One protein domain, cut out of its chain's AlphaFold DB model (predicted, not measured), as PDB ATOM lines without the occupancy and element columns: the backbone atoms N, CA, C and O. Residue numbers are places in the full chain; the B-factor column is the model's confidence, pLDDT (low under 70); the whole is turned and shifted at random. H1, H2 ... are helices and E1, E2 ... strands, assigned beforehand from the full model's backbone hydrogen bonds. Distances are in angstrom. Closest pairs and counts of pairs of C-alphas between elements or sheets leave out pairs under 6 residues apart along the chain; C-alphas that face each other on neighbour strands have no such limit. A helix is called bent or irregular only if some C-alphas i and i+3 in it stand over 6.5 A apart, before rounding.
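This is residues 4 to 132 of the 138 residues of the protein "Orn_Arg_deC_N domain-containing protein" of Protopolystoma xenopodis (UniProt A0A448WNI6). A small, twisted sheet of four short parallel strands, E1 to E4, has helices H2 and H4 side by side over one face, while H1 beyond H2 and H6 beyond H5 make the two far ends. A long unnamed loop, residues 98 to 117, swings out from E4 before the last helix. The printed part has 129 residues with six named helices and four named strands, in the order H1 E1 H2 H3 E2 H4 E3 H5 E4 H6; the sheet's order is E1 E2 E3 E4, and the class is mixed, helices and strands. It is compact, with a radius of gyration of the C-alphas of 16.1 A, and spans 44 by 36 by 22 A.

H1, residues 4 to 15, begins with C-alpha 4 at (218.271, 271.149, 170.955) and is 16.6 A long. E1 is residues 20 to 22, H2 residues 25 to 38, 20.3 A long, and H3 residues 44 to 51. E2 is residues 52 to 54, and H4, residues 61 to 69, is 12.3 A long. E3, residues 74 to 77, begins with C-alpha 74 at (198.526, 271.857, 151.671); H5, residues 80 to 89, is 14.3 A long, and E4 is residues 94 to 97. H6, residues 118 to 130, is 19.6 A long and ends with C-alpha 130 at (182.557, 278.010, 143.629); it is only just irregular, C-alphas 119 and 122 being 7.0 A apart.

Within hydrogen-bond range are N 22 and O 53 between E1 and E2, 2.8 A, N 54 and O 74 between E2 and E3, 3.0 A, and N 96 and O 75 between E3 and E4, 2.8 A. E1, H2 H3, E2 make a strand-helix-strand unit, two parallel neighbour strands with helices between, as do E2, H4, E3 and E3, H5, E4; each crossover is right-handed. H2 and H4 lie on the same face, two layers with the sheet, at heights over the sheet of 9.5 A and 9.8 A; H2 is over E1, H4 only just over E2, with 3 of its C-alphas falling on it. H3, H5 and H6 only graze the sheet. H2 touches H4 with residues 25 to 28 alone, the same way at a shallow tilt of 7 degrees; the closest C-alphas, of Lys 25 and Asp 63, are 6.6 A apart. H1 touches H2 at a steep tilt of 51 degrees, the closest C-alphas being those of Glu 11 and Val 34, 6.2 A. H5 and H6 only just touch, with 3 pairs of C-alphas within 8 A, the closest those of Cys 80 and Leu 124, 6.4 A. H1 and H6 are apart. Every O i to N i+4 pair is within hydrogen-bond range in H1, H2, H3, H4 and H5, and 7 of 9 in H6.

The two C-alphas farthest apart, those of Thr 42 and Glu 106, are 48.2 A apart. The printed part has no cut. The link from E4 to H6, 20 residues, is long. Mean pLDDT of the printed part is 92.0; residue 103 and residues 105 to 113 are under 70.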
ATOM      1  N   LEU A   4     217.402 272.211 171.452       88.38
ATOM      2  CA  LEU A   4     218.271 271.149 170.955       88.38
ATOM      3  C   LEU A   4     217.506 269.835 170.771       88.38
ATOM      4  O   LEU A   4     217.608 269.205 169.722       88.38
ATOM      5  N   VAL A   5     216.707 269.444 171.769       92.50
ATOM      6  CA  VAL A   5     215.893 268.221 171.711       92.50
ATOM      7  C   VAL A   5     214.882 268.315 170.573       92.50
ATOM      8  O   VAL A   5     214.744 267.368 169.804       92.50
ATOM      9  N   PHE A   6     214.232 269.470 170.410       89.00
ATOM     10  CA  PHE A   6     213.294 269.687 169.307       89.00
ATOM     11  C   PHE A   6     213.964 269.499 167.939       89.00
ATOM     12  O   PHE A   6     213.447 268.772 167.093       89.00
ATOM     13  N   LYS A   7     215.153 270.080 167.740       91.12
ATOM     14  CA  LYS A   7     215.922 269.916 166.502       91.12
ATOM     15  C   LYS A   7     216.275 268.446 166.228       91.12
ATOM     16  O   LYS A   7     216.051 267.980 165.115       91.12
ATOM     17  N   ILE A   8     216.785 267.723 167.229       95.25
ATOM     18  CA  ILE A   8     217.158 266.300 167.094       95.25
ATOM     19  C   ILE A   8     215.946 265.456 166.683       95.25
ATOM     20  O   ILE A   8     216.064 264.588 165.820       95.25
ATOM     21  N   VAL A   9     214.772 265.729 167.261       96.38
ATOM     22  CA  VAL A   9     213.529 265.033 166.901       96.38
ATOM     23  C   VAL A   9     213.159 265.285 165.438       96.38
ATOM     24  O   VAL A   9     212.843 264.330 164.732       96.38
ATOM     25  N   LEU A  10     213.238 266.528 164.951       96.38
ATOM     26  CA  LEU A  10     212.951 266.835 163.545       96.38
ATOM     27  C   LEU A  10     213.936 266.152 162.584       96.38
ATOM     28  O   LEU A  10     213.513 265.619 161.556       96.38
ATOM     29  N   GLU A  11     215.232 266.137 162.907       96.75
ATOM     30  CA  GLU A  11     216.259 265.462 162.098       96.75
ATOM     31  C   GLU A  11     216.028 263.945 162.053       96.75
ATOM     32  O   GLU A  11     216.047 263.355 160.972       96.75
ATOM     33  N   LEU A  12     215.726 263.317 163.196       97.56
ATOM     34  CA  LEU A  12     215.421 261.886 163.268       97.56
ATOM     35  C   LEU A  12     214.161 261.532 162.470       97.56
ATOM     36  O   LEU A  12     214.172 260.587 161.686       97.56
ATOM     37  N   LEU A  13     213.079 262.293 162.640       97.50
ATOM     38  CA  LEU A  13     211.835 262.079 161.898       97.50
ATOM     39  C   LEU A  13     212.046 262.254 160.390       97.50
ATOM     40  O   LEU A  13     211.529 261.464 159.604       97.50
ATOM     41  N   THR A  14     212.854 263.231 159.980       96.69
ATOM     42  CA  THR A  14     213.201 263.435 158.567       96.69
ATOM     43  C   THR A  14     214.004 262.265 158.008       96.69
ATOM     44  O   THR A  14     213.687 261.781 156.923       96.69
ATOM     45  N   PHE A  15     214.992 261.769 158.759       95.94
ATOM     46  CA  PHE A  15     215.769 260.581 158.392       95.94
ATOM     47  C   PHE A  15     214.884 259.338 158.223       95.94
ATOM     48  O   PHE A  15     215.088 258.554 157.300       95.94
ATOM     49  N   LEU A  16     213.863 259.187 159.071       96.75
ATOM     50  CA  LEU A  16     212.863 258.118 158.970       96.75
ATOM     51  C   LEU A  16     211.842 258.337 157.839       96.75
ATOM     52  O   LEU A  16     210.965 257.500 157.636       96.75
ATOM     53  N   GLY A  17     211.931 259.447 157.102       94.00
ATOM     54  CA  GLY A  17     211.013 259.761 156.019       94.00
ATOM     55  C   GLY A  17     209.626 260.176 156.509       94.00
ATOM     56  O   GLY A  17     208.641 259.867 155.841       94.00
ATOM     57  N   ALA A  18     209.525 260.884 157.635       96.19
ATOM     58  CA  ALA A  18     208.280 261.500 158.094       96.19
ATOM     59  C   ALA A  18     208.010 262.861 157.420       96.19
ATOM     60  O   ALA A  18     208.878 263.454 156.773       96.19
ATOM     61  N   GLY A  19     206.775 263.340 157.562       94.94
ATOM     62  CA  GLY A  19     206.376 264.719 157.280       94.94
ATOM     63  C   GLY A  19     205.997 265.465 158.560       94.94
ATOM     64  O   GLY A  19     206.029 264.895 159.652       94.94
ATOM     65  N   PHE A  20     205.630 266.737 158.426       96.94
ATOM     66  CA  PHE A  20     205.320 267.612 159.552       96.94
ATOM     67  C   PHE A  20     204.046 268.421 159.314       96.94
ATOM     68  O   PHE A  20     203.797 268.955 158.232       96.94
ATOM     69  N   ILE A  21     203.264 268.558 160.381       96.75
ATOM     70  CA  ILE A  21     202.143 269.489 160.456       96.75
ATOM     71  C   ILE A  21     202.619 270.698 161.257       96.75
ATOM     72  O   ILE A  21     203.044 270.554 162.402       96.75
ATOM     73  N   CYS A  22     202.546 271.886 160.661       96.81
ATOM     74  CA  CYS A  22     203.013 273.129 161.263       96.81
ATOM     75  C   CYS A  22     201.847 274.098 161.486       96.81
ATOM     76  O   CYS A  22     200.980 274.263 160.632       96.81
ATOM     77  N   SER A  23     201.848 274.788 162.619       95.00
ATOM     78  CA  SER A  23     200.811 275.734 163.050       95.00
ATOM     79  C   SER A  23     201.297 277.187 163.076       95.00
ATOM     80  O   SER A  23     200.500 278.126 163.076       95.00
ATOM     81  N   ASN A  24     202.608 277.416 163.073       95.19
ATOM     82  CA  ASN A  24     203.192 278.749 163.173       95.19
ATOM     83  C   ASN A  24     204.485 278.868 162.357       95.19
ATOM     84  O   ASN A  24     205.054 277.876 161.903       95.19
ATOM     85  N   LYS A  25     204.956 280.108 162.190       95.94
ATOM     86  CA  LYS A  25     206.171 280.434 161.434       95.94
ATOM     87  C   LYS A  25     207.405 279.652 161.904       95.94
ATOM     88  O   LYS A  25     208.171 279.184 161.074       95.94
ATOM     89  N   HIS A  26     207.606 279.513 163.213       95.38
ATOM     90  CA  HIS A  26     208.796 278.850 163.752       95.38
ATOM     91  C   HIS A  26     208.831 277.358 163.393       95.38
ATOM     92  O   HIS A  26     209.884 276.827 163.036       95.38
ATOM     93  N   GLU A  27     207.683 276.682 163.460       96.25
ATOM     94  CA  GLU A  27     207.546 275.286 163.032       96.25
ATOM     95  C   GLU A  27     207.786 275.126 161.529       96.25
ATOM     96  O   GLU A  27     208.552 274.246 161.143       96.25
ATOM     97  N   VAL A  28     207.209 276.009 160.699       97.62
ATOM     98  CA  VAL A  28     207.440 276.018 159.243       97.62
ATOM     99  C   VAL A  28     208.929 276.189 158.933       97.62
ATOM    100  O   VAL A  28     209.503 275.359 158.230       97.62
ATOM    101  N   ASP A  29     209.575 277.211 159.498       97.44
ATOM    102  CA  ASP A  29     210.999 277.482 159.272       97.44
ATOM    103  C   ASP A  29     211.884 276.305 159.704       97.44
ATOM    104  O   ASP A  29     212.839 275.952 159.011       97.44
ATOM    105  N   SER A  30     211.575 275.685 160.847       96.75
ATOM    106  CA  SER A  30     212.350 274.558 161.374       96.75
ATOM    107  C   SER A  30     212.220 273.322 160.487       96.75
ATOM    108  O   SER A  30     213.226 272.684 160.180       96.75
ATOM    109  N   ALA A  31     211.000 273.007 160.048       97.12
ATOM    110  CA  ALA A  31     210.734 271.865 159.185       97.12
ATOM    111  C   ALA A  31     211.386 272.042 157.808       97.12
ATOM    112  O   ALA A  31     212.111 271.158 157.359       97.12
ATOM    113  N   VAL A  32     211.219 273.212 157.179       96.94
ATOM    114  CA  VAL A  32     211.874 273.536 155.901       96.94
ATOM    115  C   VAL A  32     213.389 273.441 156.040       96.94
ATOM    116  O   VAL A  32     214.027 272.777 155.232       96.94
ATOM    117  N   LYS A  33     213.972 274.024 157.095       96.38
ATOM    118  CA  LYS A  33     215.422 273.982 157.324       96.38
ATOM    119  C   LYS A  33     215.960 272.557 157.414       96.38
ATOM    120  O   LYS A  33     217.012 272.277 156.844       96.38
ATOM    121  N   VAL A  34     215.281 271.678 158.151       96.81
ATOM    122  CA  VAL A  34     215.720 270.284 158.283       96.81
ATOM    123  C   VAL A  34     215.544 269.544 156.959       96.81
ATOM    124  O   VAL A  34     216.481 268.890 156.522       96.81
ATOM    125  N   LEU A  35     214.421 269.707 156.255       96.62
ATOM    126  CA  LEU A  35     214.234 269.087 154.938       96.62
ATOM    127  C   LEU A  35     215.306 269.547 153.934       96.62
ATOM    128  O   LEU A  35     215.906 268.714 153.261       96.62
ATOM    129  N   SER A  36     215.637 270.838 153.897       95.50
ATOM    130  CA  SER A  36     216.705 271.377 153.042       95.50
ATOM    131  C   SER A  36     218.103 270.853 153.383       95.50
ATOM    132  O   SER A  36     218.990 270.910 152.541       95.50
ATOM    133  N   ALA A  37     218.330 270.357 154.602       95.50
ATOM    134  CA  ALA A  37     219.600 269.734 154.972       95.50
ATOM    135  C   ALA A  37     219.707 268.267 154.514       95.50
ATOM    136  O   ALA A  37     220.814 267.747 154.402       95.50
ATOM    137  N   PHE A  38     218.573 267.601 154.268       95.38
ATOM    138  CA  PHE A  38     218.508 266.178 153.912       95.38
ATOM    139  C   PHE A  38     218.272 265.930 152.421       95.38
ATOM    140  O   PHE A  38     218.710 264.908 151.898       95.38
ATOM    141  N   TYR A  39     217.575 266.840 151.744       95.25
ATOM    142  CA  TYR A  39     217.183 266.686 150.349       95.25
ATOM    143  C   TYR A  39     217.874 267.724 149.471       95.25
ATOM    144  O   TYR A  39     218.134 268.848 149.894       95.25
ATOM    145  N   SER A  40     218.172 267.336 148.234       94.88
ATOM    146  CA  SER A  40     218.795 268.230 147.258       94.88
ATOM    147  C   SER A  40     217.835 269.332 146.796       94.88
ATOM    148  O   SER A  40     216.615 269.152 146.812       94.88
ATOM    149  N   ASP A  41     218.382 270.450 146.311       92.38
ATOM    150  CA  ASP A  41     217.586 271.578 145.806       92.38
ATOM    151  C   ASP A  41     216.609 271.172 144.689       92.38
ATOM    152  O   ASP A  41     215.520 271.730 144.595       92.38
ATOM    153  N   THR A  42     216.961 270.173 143.872       94.31
ATOM    154  CA  THR A  42     216.106 269.675 142.782       94.31
ATOM    155  C   THR A  42     214.912 268.853 143.269       94.31
ATOM    156  O   THR A  42     213.945 268.705 142.530       94.31
ATOM    157  N   GLN A  43     214.964 268.323 144.492       94.44
ATOM    158  CA  GLN A  43     213.891 267.533 145.105       94.44
ATOM    159  C   GLN A  43     213.082 268.341 146.119       94.44
ATOM    160  O   GLN A  43     211.996 267.925 146.515       94.44
ATOM    161  N   LEU A  44     213.616 269.474 146.578       93.69
ATOM    162  CA  LEU A  44     213.102 270.168 147.751       93.69
ATOM    163  C   LEU A  44     211.644 270.617 147.588       93.69
ATOM    164  O   LEU A  44     210.881 270.532 148.544       93.69
ATOM    165  N   ASP A  45     211.242 271.038 146.390       93.38
ATOM    166  CA  ASP A  45     209.866 271.468 146.123       93.38
ATOM    167  C   ASP A  45     208.877 270.298 146.242       93.38
ATOM    168  O   ASP A  45     207.866 270.404 146.937       93.38
ATOM    169  N   GLU A  46     209.205 269.146 145.650       94.44
ATOM    170  CA  GLU A  46     208.402 267.923 145.755       94.44
ATOM    171  C   GLU A  46     208.331 267.435 147.208       94.44
ATOM    172  O   GLU A  46     207.251 267.148 147.732       94.44
ATOM    173  N   VAL A  47     209.471 267.414 147.896       95.88
ATOM    174  CA  VAL A  47     209.587 267.004 149.300       95.88
ATOM    175  C   VAL A  47     208.751 267.908 150.201       95.88
ATOM    176  O   VAL A  47     207.985 267.403 151.015       95.88
ATOM    177  N   ILE A  48     208.852 269.231 150.066       95.44
ATOM    178  CA  ILE A  48     208.063 270.162 150.880       95.44
ATOM    179  C   ILE A  48     206.573 269.992 150.585       95.44
ATOM    180  O   ILE A  48     205.775 269.894 151.518       95.44
ATOM    181  N   SER A  49     206.199 269.922 149.306       93.06
ATOM    182  CA  SER A  49     204.798 269.825 148.893       93.06
ATOM    183  C   SER A  49     204.109 268.543 149.382       93.06
ATOM    184  O   SER A  49     202.925 268.574 149.702       93.06
ATOM    185  N   SER A  50     204.856 267.441 149.492       93.69
ATOM    186  CA  SER A  50     204.351 266.134 149.932       93.69
ATOM    187  C   SER A  50     204.474 265.891 151.435       93.69
ATOM    188  O   SER A  50     203.796 265.017 151.970       93.69
ATOM    189  N   ARG A  51     205.347 266.626 152.136       95.81
ATOM    190  CA  ARG A  51     205.663 266.353 153.547       95.81
ATOM    191  C   ARG A  51     205.217 267.430 154.514       95.81
ATOM    192  O   ARG A  51     205.222 267.150 155.709       95.81
ATOM    193  N   LEU A  52     204.869 268.631 154.059       97.56
ATOM    194  CA  LEU A  52     204.462 269.720 154.947       97.56
ATOM    195  C   LEU A  52     202.990 270.087 154.778       97.56
ATOM    196  O   LEU A  52     202.500 270.291 153.670       97.56
ATOM    197  N   ILE A  53     202.313 270.258 155.914       97.69
ATOM    198  CA  ILE A  53     200.947 270.785 155.990       97.69
ATOM    199  C   ILE A  53     200.945 271.996 156.913       97.69
ATOM    200  O   ILE A  53     201.364 271.900 158.069       97.69
ATOM    201  N   TYR A  54     200.416 273.127 156.448       97.69
ATOM    202  CA  TYR A  54     200.157 274.265 157.326       97.69
ATOM    203  C   TYR A  54     198.750 274.157 157.925       97.69
ATOM    204  O   TYR A  54     197.759 274.383 157.239       97.69
ATOM    205  N   SER A  55     198.635 273.811 159.204       95.00
ATOM    206  CA  SER A  55     197.359 273.487 159.857       95.00
ATOM    207  C   SER A  55     197.056 274.382 161.058       95.00
ATOM    208  O   SER A  55     196.723 273.918 162.150       95.00
ATOM    209  N   ASN A  56     197.167 275.698 160.876       91.88
ATOM    210  CA  ASN A  56     196.604 276.628 161.847       91.88
ATOM    211  C   ASN A  56     195.123 276.874 161.522       91.88
ATOM    212  O   ASN A  56     194.829 277.299 160.406       91.88
ATOM    213  N   PRO A  57     194.185 276.636 162.445       81.06
ATOM    214  CA  PRO A  57     192.776 276.925 162.195       81.06
ATOM    215  C   PRO A  57     192.458 278.431 162.094       81.06
ATOM    216  O   PRO A  57     191.558 278.804 161.354       81.06
ATOM    217  N   PHE A  58     193.233 279.308 162.746       86.19
ATOM    218  CA  PHE A  58     193.101 280.766 162.635       86.19
ATOM    219  C   PHE A  58     194.372 281.385 162.053       86.19
ATOM    220  O   PHE A  58     195.320 281.724 162.765       86.19
ATOM    221  N   LYS A  59     194.390 281.576 160.733       92.75
ATOM    222  CA  LYS A  59     195.578 282.059 160.024       92.75
ATOM    223  C   LYS A  59     195.541 283.575 159.894       92.75
ATOM    224  O   LYS A  59     194.604 284.154 159.324       92.75
ATOM    225  N   PHE A  60     196.599 284.238 160.354       95.25
ATOM    226  CA  PHE A  60     196.833 285.633 159.994       95.25
ATOM    227  C   PHE A  60     197.356 285.722 158.560       95.25
ATOM    228  O   PHE A  60     198.133 284.882 158.113       95.25
ATOM    229  N   LYS A  61     197.012 286.806 157.853       96.81
ATOM    230  CA  LYS A  61     197.468 287.056 156.474       96.81
ATOM    231  C   LYS A  61     198.985 286.899 156.307       96.81
ATOM    232  O   LYS A  61     199.432 286.305 155.332       96.81
ATOM    233  N   LYS A  62     199.772 287.404 157.264       97.19
ATOM    234  CA  LYS A  62     201.240 287.288 157.250       97.19
ATOM    235  C   LYS A  62     201.722 285.831 157.287       97.19
ATOM    236  O   LYS A  62     202.710 285.515 156.633       97.19
ATOM    237  N   ASP A  63     201.012 284.965 158.007       97.31
ATOM    238  CA  ASP A  63     201.397 283.570 158.200       97.31
ATOM    239  C   ASP A  63     200.971 282.719 156.995       97.31
ATOM    240  O   ASP A  63     201.744 281.872 156.562       97.31
ATOM    241  N   ILE A  64     199.826 283.033 156.366       97.88
ATOM    242  CA  ILE A  64     199.424 282.456 155.065       97.88
ATOM    243  C   ILE A  64     200.487 282.762 154.000       97.88
ATOM    244  O   ILE A  64     200.971 281.858 153.325       97.88
ATOM    245  N   ILE A  65     200.889 284.034 153.880       98.19
ATOM    246  CA  ILE A  65     201.924 284.456 152.921       98.19
ATOM    247  C   ILE A  65     203.241 283.729 153.197       98.19
ATOM    248  O   ILE A  65     203.937 283.336 152.264       98.19
ATOM    249  N   HIS A  66     203.607 283.579 154.470       98.31
ATOM    250  CA  HIS A  66     204.828 282.885 154.845       98.31
ATOM    251  C   HIS A  66     204.774 281.397 154.471       98.31
ATOM    252  O   HIS A  66     205.692 280.933 153.806       98.31
ATOM    253  N   ALA A  67     203.697 280.681 154.810       97.75
ATOM    254  CA  ALA A  67     203.525 279.273 154.449       97.75
ATOM    255  C   ALA A  67     203.592 279.053 152.927       97.75
ATOM    256  O   ALA A  67     204.344 278.195 152.468       97.75
ATOM    257  N   ALA A  68     202.897 279.891 152.149       97.00
ATOM    258  CA  ALA A  68     202.928 279.841 150.687       97.00
ATOM    259  C   ALA A  68     204.340 280.090 150.123       97.00
ATOM    260  O   ALA A  68     204.808 279.375 149.239       97.00
ATOM    261  N   ARG A  69     205.070 281.079 150.661       96.94
ATOM    262  CA  ARG A  69     206.466 281.362 150.267       96.94
ATOM    263  C   ARG A  69     207.435 280.248 150.646       96.94
ATOM    264  O   ARG A  69     208.451 280.083 149.979       96.94
ATOM    265  N   SER A  70     207.110 279.488 151.684       96.81
ATOM    266  CA  SER A  70     207.853 278.306 152.115       96.81
ATOM    267  C   SER A  70     207.553 277.065 151.267       96.81
ATOM    268  O   SER A  70     208.000 275.986 151.634       96.81
ATOM    269  N   ARG A  71     206.844 277.210 150.133       95.06
ATOM    270  CA  ARG A  71     206.536 276.153 149.145       95.06
ATOM    271  C   ARG A  71     205.627 275.035 149.651       95.06
ATOM    272  O   ARG A  71     205.437 274.035 148.965       95.06
ATOM    273  N   ILE A  72     205.040 275.207 150.835       97.00
ATOM    274  CA  ILE A  72     203.946 274.354 151.300       97.00
ATOM    275  C   ILE A  72     202.803 274.510 150.295       97.00
ATOM    276  O   ILE A  72     202.589 275.618 149.811       97.00
ATOM    277  N   ILE A  73     202.092 273.421 149.986       96.56
ATOM    278  CA  ILE A  73     200.911 273.443 149.100       96.56
ATOM    279  C   ILE A  73     199.608 273.113 149.834       96.56
ATOM    280  O   ILE A  73     198.543 273.506 149.373       96.56
ATOM    281  N   LEU A  74     199.683 272.410 150.970       97.12
ATOM    282  CA  LEU A  74     198.526 271.857 151.671       97.12
ATOM    283  C   LEU A  74     198.249 272.620 152.971       97.12
ATOM    284  O   LEU A  74     199.145 272.841 153.793       97.12
ATOM    285  N   THR A  75     196.998 273.023 153.176       97.38
ATOM    286  CA  THR A  75     196.561 273.718 154.391       97.38
ATOM    287  C   THR A  75     195.151 273.311 154.802       97.38
ATOM    288  O   THR A  75     194.433 272.679 154.035       97.38
ATOM    289  N   THR A  76     194.743 273.639 156.027       96.19
ATOM    290  CA  THR A  76     193.395 273.332 156.522       96.19
ATOM    291  C   THR A  76     192.452 274.523 156.434       96.19
ATOM    292  O   THR A  76     192.885 275.673 156.397       96.19
ATOM    293  N   PHE A  77     191.150 274.267 156.460       95.81
ATOM    294  CA  PHE A  77     190.120 275.276 156.692       95.81
ATOM    295  C   PHE A  77     188.933 274.649 157.427       95.81
ATOM    296  O   PHE A  77     188.727 273.437 157.372       95.81
ATOM    297  N   ASP A  78     188.157 275.477 158.114       94.69
ATOM    298  CA  ASP A  78     186.947 275.069 158.836       94.69
ATOM    299  C   ASP A  78     185.819 276.109 158.778       94.69
ATOM    300  O   ASP A  78     184.755 275.887 159.342       94.69
ATOM    301  N   SER A  79     186.026 277.227 158.080       94.62
ATOM    302  CA  SER A  79     185.081 278.344 158.024       94.62
ATOM    303  C   SER A  79     185.095 279.048 156.668       94.62
ATOM    304  O   SER A  79     186.071 278.992 155.909       94.62
ATOM    305  N   CYS A  80     184.002 279.750 156.362       95.31
ATOM    306  CA  CYS A  80     183.878 280.565 155.153       95.31
ATOM    307  C   CYS A  80     184.899 281.711 155.143       95.31
ATOM    308  O   CYS A  80     185.436 282.064 154.092       95.31
ATOM    309  N   GLU A  81     185.186 282.287 156.306       94.81
ATOM    310  CA  GLU A  81     186.144 283.369 156.496       94.81
ATOM    311  C   GLU A  81     187.572 282.911 156.177       94.81
ATOM    312  O   GLU A  81     188.304 283.622 155.485       94.81
ATOM    313  N   GLU A  82     187.978 281.721 156.636       94.94
ATOM    314  CA  GLU A  82     189.265 281.121 156.259       94.94
ATOM    315  C   GLU A  82     189.333 280.832 154.756       94.94
ATOM    316  O   GLU A  82     190.320 281.219 154.129       94.94
ATOM    317  N   LEU A  83     188.282 280.258 154.155       96.12
ATOM    318  CA  LEU A  83     188.226 280.027 152.703       96.12
ATOM    319  C   LEU A  83     188.441 281.312 151.902       96.12
ATOM    320  O   LEU A  83     189.255 281.343 150.982       96.12
ATOM    321  N   LEU A  84     187.742 282.391 152.256       97.31
ATOM    322  CA  LEU A  84     187.859 283.667 151.551       97.31
ATOM    323  C   LEU A  84     189.254 284.285 151.706       97.31
ATOM    324  O   LEU A  84     189.799 284.832 150.741       97.31
ATOM    325  N   LYS A  85     189.863 284.178 152.895       97.19
ATOM    326  CA  LYS A  85     191.251 284.614 153.117       97.19
ATOM    327  C   LYS A  85     192.226 283.814 152.258       97.19
ATOM    328  O   LYS A  85     193.075 284.420 151.606       97.19
ATOM    329  N   LEU A  86     192.098 282.488 152.245       97.62
ATOM    330  CA  LEU A  86     192.955 281.605 151.459       97.62
ATOM    331  C   LEU A  86     192.790 281.875 149.962       97.62
ATOM    332  O   LEU A  86     193.788 282.148 149.312       97.62
ATOM    333  N   HIS A  87     191.567 281.963 149.443       98.12
ATOM    334  CA  HIS A  87     191.317 282.330 148.043       98.12
ATOM    335  C   HIS A  87     191.985 283.658 147.650       98.12
ATOM    336  O   HIS A  87     192.570 283.782 146.580       98.12
ATOM    337  N   THR A  88     191.939 284.655 148.536       98.00
ATOM    338  CA  THR A  88     192.500 285.987 148.259       98.00
ATOM    339  C   THR A  88     194.033 286.009 148.286       98.00
ATOM    340  O   THR A  88     194.652 286.801 147.577       98.00
ATOM    341  N   ILE A  89     194.662 285.219 149.160       98.12
ATOM    342  CA  ILE A  89     196.100 285.331 149.473       98.12
ATOM    343  C   ILE A  89     196.914 284.192 148.851       98.12
ATOM    344  O   ILE A  89     198.071 284.389 148.486       98.12
ATOM    345  N   TRP A  90     196.322 283.008 148.767       97.62
ATOM    346  CA  TRP A  90     196.947 281.759 148.355       97.62
ATOM    347  C   TRP A  90     195.932 280.878 147.588       97.62
ATOM    348  O   TRP A  90     195.535 279.819 148.075       97.62
ATOM    349  N   PRO A  91     195.477 281.325 146.400       97.00
ATOM    350  CA  PRO A  91     194.423 280.652 145.630       97.00
ATOM    351  C   PRO A  91     194.799 279.238 145.164       97.00
ATOM    352  O   PRO A  91     193.920 278.398 145.039       97.00
ATOM    353  N   GLU A  92     196.093 278.974 144.964       95.81
ATOM    354  CA  GLU A  92     196.636 277.672 144.540       95.81
ATOM    355  C   GLU A  92     196.804 276.670 145.701       95.81
ATOM    356  O   GLU A  92     197.363 275.587 145.522       95.81
ATOM    357  N   ALA A  93     196.397 277.035 146.922       96.75
ATOM    358  CA  ALA A  93     196.469 276.129 148.061       96.75
ATOM    359  C   ALA A  93     195.523 274.939 147.872       96.75
ATOM    360  O   ALA A  93     194.340 275.110 147.572       96.75
ATOM    361  N   LYS A  94     196.020 273.741 148.172       97.19
ATOM    362  CA  LYS A  94     195.185 272.565 148.394       97.19
ATOM    363  C   LYS A  94     194.646 272.590 149.813       97.19
ATOM    364  O   LYS A  94     195.367 272.901 150.766       97.19
ATOM    365  N   LEU A  95     193.372 272.262 149.954       97.31
ATOM    366  CA  LEU A  95     192.633 272.453 151.189       97.31
ATOM    367  C   LEU A  95     192.216 271.127 151.816       97.31
ATOM    368  O   LEU A  95     191.670 270.262 151.144       97.31
ATOM    369  N   ILE A  96     192.382 271.013 153.128       96.44
ATOM    370  CA  ILE A  96     191.811 269.944 153.948       96.44
ATOM    371  C   ILE A  96     190.713 270.553 154.820       96.44
ATOM    372  O   ILE A  96     190.972 271.459 155.617       96.44
ATOM    373  N   LEU A  97     189.489 270.039 154.706       94.88
ATOM    374  CA  LEU A  97     188.401 270.424 155.601       94.88
ATOM    375  C   LEU A  97     188.624 269.795 156.983       94.88
ATOM    376  O   LEU A  97     188.688 268.573 157.118       94.88
ATOM    377  N   ARG A  98     188.718 270.625 158.022       92.56
ATOM    378  CA  ARG A  98     188.801 270.162 159.410       92.56
ATOM    379  C   ARG A  98     187.392 269.980 159.967       92.56
ATOM    380  O   ARG A  98     186.604 270.917 159.958       92.56
ATOM    381  N   LEU A  99     187.095 268.789 160.476       90.06
ATOM    382  CA  LEU A  99     185.793 268.455 161.056       90.06
ATOM    383  C   LEU A  99     185.792 268.651 162.572       90.06
ATOM    384  O   LEU A  99     186.791 268.380 163.240       90.06
ATOM    385  N   SER A 100     184.653 269.075 163.107       86.19
ATOM    386  CA  SER A 100     184.366 269.043 164.538       86.19
ATOM    387  C   SER A 100     183.518 267.819 164.872       86.19
ATOM    388  O   SER A 100     182.498 267.562 164.234       86.19
ATOM    389  N   LEU A 101     183.936 267.067 165.893       77.06
ATOM    390  CA  LEU A 101     183.202 265.909 166.424       77.06
ATOM    391  C   LEU A 101     182.367 266.262 167.664       77.06
ATOM    392  O   LEU A 101     181.854 265.377 168.354       77.06
ATOM    393  N   ARG A 102     182.228 267.558 167.966       71.50
ATOM    394  CA  ARG A 102     181.455 268.032 169.114       71.50
ATOM    395  C   ARG A 102     179.991 267.613 168.977       71.50
ATOM    396  O   ARG A 102     179.371 267.837 167.942       71.50
ATOM    397  N   GLY A 103     179.443 267.021 170.037       66.50
ATOM    398  CA  GLY A 103     178.068 266.512 170.058       66.50
ATOM    399  C   GLY A 103     177.876 265.157 169.369       66.50
ATOM    400  O   GLY A 103     176.762 264.645 169.377       66.50
ATOM    401  N   ILE A 104     178.938 264.572 168.798       71.00
ATOM    402  CA  ILE A 104     178.953 263.199 168.265       71.00
ATOM    403  C   ILE A 104     179.709 262.271 169.220       71.00
ATOM    404  O   ILE A 104     179.287 261.141 169.442       71.00
ATOM    405  N   LEU A 105     180.821 262.747 169.785       69.88
ATOM    406  CA  LEU A 105     181.597 262.027 170.790       69.88
ATOM    407  C   LEU A 105     181.367 262.662 172.164       69.88
ATOM    408  O   LEU A 105     181.553 263.870 172.323       69.88
ATOM    409  N   GLU A 106     180.954 261.849 173.136       60.72
ATOM    410  CA  GLU A 106     180.586 262.287 174.493       60.72
ATOM    411  C   GLU A 106     181.793 262.836 175.284       60.72
ATOM    412  O   GLU A 106     181.631 263.789 176.041       60.72
ATOM    413  N   ASP A 107     183.007 262.337 175.004       59.78
ATOM    414  CA  ASP A 107     184.267 262.689 175.691       59.78
ATOM    415  C   ASP A 107     185.225 263.544 174.837       59.78
ATOM    416  O   ASP A 107     186.445 263.531 175.009       59.78
ATOM    417  N   ALA A 108     184.700 264.266 173.848       58.91
ATOM    418  CA  ALA A 108     185.504 265.135 172.996       58.91
ATOM    419  C   ALA A 108     186.007 266.376 173.771       58.91
ATOM    420  O   ALA A 108     185.460 267.467 173.617       58.91
ATOM    421  N   GLU A 109     187.092 266.239 174.543       54.62
ATOM    422  CA  GLU A 109     187.896 267.346 175.103       54.62
ATOM    423  C   GLU A 109     188.676 268.095 173.999       54.62
ATOM    424  O   GLU A 109     189.873 268.371 174.108       54.62
ATOM    425  N   PHE A 110     188.031 268.406 172.874       56.16
ATOM    426  CA  PHE A 110     188.643 269.270 171.873       56.16
ATOM    427  C   PHE A 110     188.546 270.726 172.346       56.16
ATOM    428  O   PHE A 110     187.485 271.132 172.824       56.16
ATOM    429  N   PRO A 111     189.621 271.528 172.202       56.31
ATOM    430  CA  PRO A 111     189.572 272.948 172.519       56.31
ATOM    431  C   PRO A 111     188.391 273.605 171.797       56.31
ATOM    432  O   PRO A 111     188.213 273.397 170.593       56.31
ATOM    433  N   ASP A 112     187.593 274.381 172.530       54.94
ATOM    434  CA  ASP A 112     186.454 275.110 171.977       54.94
ATOM    435  C   ASP A 112     186.865 275.922 170.730       54.94
ATOM    436  O   ASP A 112     187.834 276.681 170.764       54.94
ATOM    437  N   GLY A 113     186.097 275.791 169.640       66.38
ATOM    438  CA  GLY A 113     186.103 276.761 168.535       66.38
ATOM    439  C   GLY A 113     186.736 276.337 167.208       66.38
ATOM    440  O   GLY A 113     186.913 277.205 166.358       66.38
ATOM    441  N   PHE A 114     187.059 275.054 167.000       77.00
ATOM    442  CA  PHE A 114     187.730 274.596 165.774       77.00
ATOM    443  C   PHE A 114     187.045 273.428 165.072       77.00
ATOM    444  O   PHE A 114     186.607 272.471 165.715       77.00
ATOM    445  N   GLY A 115     187.056 273.471 163.739       87.25
ATOM    446  CA  GLY A 115     186.448 272.459 162.880       87.25
ATOM    447  C   GLY A 115     184.986 272.746 162.530       87.25
ATOM    448  O   GLY A 115     184.209 273.221 163.356       87.25
ATOM    449  N   ALA A 116     184.617 272.397 161.302       90.19
ATOM    450  CA  ALA A 116     183.265 272.522 160.783       90.19
ATOM    451  C   ALA A 116     182.346 271.462 161.397       90.19
ATOM    452  O   ALA A 116     182.686 270.273 161.433       90.19
ATOM    453  N   ASN A 117     181.169 271.875 161.852       89.38
ATOM    454  CA  ASN A 117     180.124 270.943 162.266       89.38
ATOM    455  C   ASN A 117     179.421 270.320 161.043       89.38
ATOM    456  O   ASN A 117     179.567 270.787 159.914       89.38
ATOM    457  N   LEU A 118     178.614 269.275 161.261       89.00
ATOM    458  CA  LEU A 118     177.940 268.548 160.174       89.00
ATOM    459  C   LEU A 118     177.062 269.437 159.275       89.00
ATOM    460  O   LEU A 118     176.969 269.178 158.075       89.00
ATOM    461  N   ALA A 119     176.432 270.475 159.830       90.69
ATOM    462  CA  ALA A 119     175.588 271.393 159.068       90.69
ATOM    463  C   ALA A 119     176.408 272.349 158.181       90.69
ATOM    464  O   ALA A 119     175.893 272.844 157.179       90.69
ATOM    465  N   GLU A 120     177.678 272.587 158.512       92.50
ATOM    466  CA  GLU A 120     178.579 273.486 157.785       92.50
ATOM    467  C   GLU A 120     179.344 272.790 156.652       92.50
ATOM    468  O   GLU A 120     179.739 273.458 155.699       92.50
ATOM    469  N   ILE A 121     179.515 271.461 156.702       94.25
ATOM    470  CA  ILE A 121     180.328 270.701 155.731       94.25
ATOM    471  C   ILE A 121     179.889 270.964 154.286       94.25
ATOM    472  O   ILE A 121     180.700 271.391 153.466       94.25
ATOM    473  N   PHE A 122     178.617 270.724 153.954       96.44
ATOM    474  CA  PHE A 122     178.137 270.901 152.578       96.44
ATOM    475  C   PHE A 122     178.220 272.362 152.103       96.44
ATOM    476  O   PHE A 122     178.764 272.578 151.018       96.44
ATOM    477  N   PRO A 123     177.760 273.368 152.880       97.38
ATOM    478  CA  PRO A 123     177.960 274.775 152.530       97.38
ATOM    479  C   PRO A 123     179.424 275.154 152.279       97.38
ATOM    480  O   PRO A 123     179.721 275.873 151.325       97.38
ATOM    481  N   LEU A 124     180.346 274.660 153.106       97.62
ATOM    482  CA  LEU A 124     181.776 274.936 152.976       97.62
ATOM    483  C   LEU A 124     182.379 274.307 151.716       97.62
ATOM    484  O   LEU A 124     183.149 274.964 151.015       97.62
ATOM    485  N   LEU A 125     182.003 273.068 151.395       97.94
ATOM    486  CA  LEU A 125     182.453 272.388 150.178       97.94
ATOM    487  C   LEU A 125     181.893 273.047 148.909       97.94
ATOM    488  O   LEU A 125     182.650 273.277 147.964       97.94
ATOM    489  N   ASP A 126     180.606 273.420 148.892       98.06
ATOM    490  CA  ASP A 126     180.011 274.188 147.782       98.06
ATOM    491  C   ASP A 126     180.730 275.532 147.609       98.06
ATOM    492  O   ASP A 126     181.087 275.919 146.494       98.06
ATOM    493  N   LYS A 127     181.034 276.221 148.716       98.25
ATOM    494  CA  LYS A 127     181.771 277.485 148.676       98.25
ATOM    495  C   LYS A 127     183.179 277.314 148.108       98.25
ATOM    496  O   LYS A 127     183.558 278.106 147.246       98.25
ATOM    497  N   ALA A 128     183.936 276.315 148.559       98.00
ATOM    498  CA  ALA A 128     185.277 276.035 148.046       98.00
ATOM    499  C   ALA A 128     185.244 275.724 146.539       98.00
ATOM    500  O   ALA A 128     186.013 276.307 145.775       98.00
ATOM    501  N   SER A 129     184.274 274.911 146.101       97.69
ATOM    502  CA  SER A 129     184.048 274.596 144.686       97.69
ATOM    503  C   SER A 129     183.756 275.847 143.849       97.69
ATOM    504  O   SER A 129     184.394 276.061 142.819       97.69
ATOM    505  N   ARG A 130     182.866 276.736 144.313       98.12
ATOM    506  CA  ARG A 130     182.557 278.010 143.629       98.12
ATOM    507  C   ARG A 130     183.739 278.974 143.559       98.12
ATOM    508  O   ARG A 130     183.787 279.795 142.649       98.12
ATOM    509  N   LEU A 131     184.652 278.909 144.526       98.00
ATOM    510  CA  LEU A 131     185.890 279.691 144.539       98.00
ATOM    511  C   LEU A 131     186.999 279.061 143.677       98.00
ATOM    512  O   LEU A 131     188.068 279.656 143.559       98.00
ATOM    513  N   GLY A 132     186.762 277.881 143.091       97.69
ATOM    514  CA  GLY A 132     187.751 277.149 142.301       97.69
ATOM    515  C   GLY A 132     188.901 276.577 143.130       97.69
ATOM    516  O   GLY A 132     189.960 276.309 142.577       97.69
TER     517      GLY A 132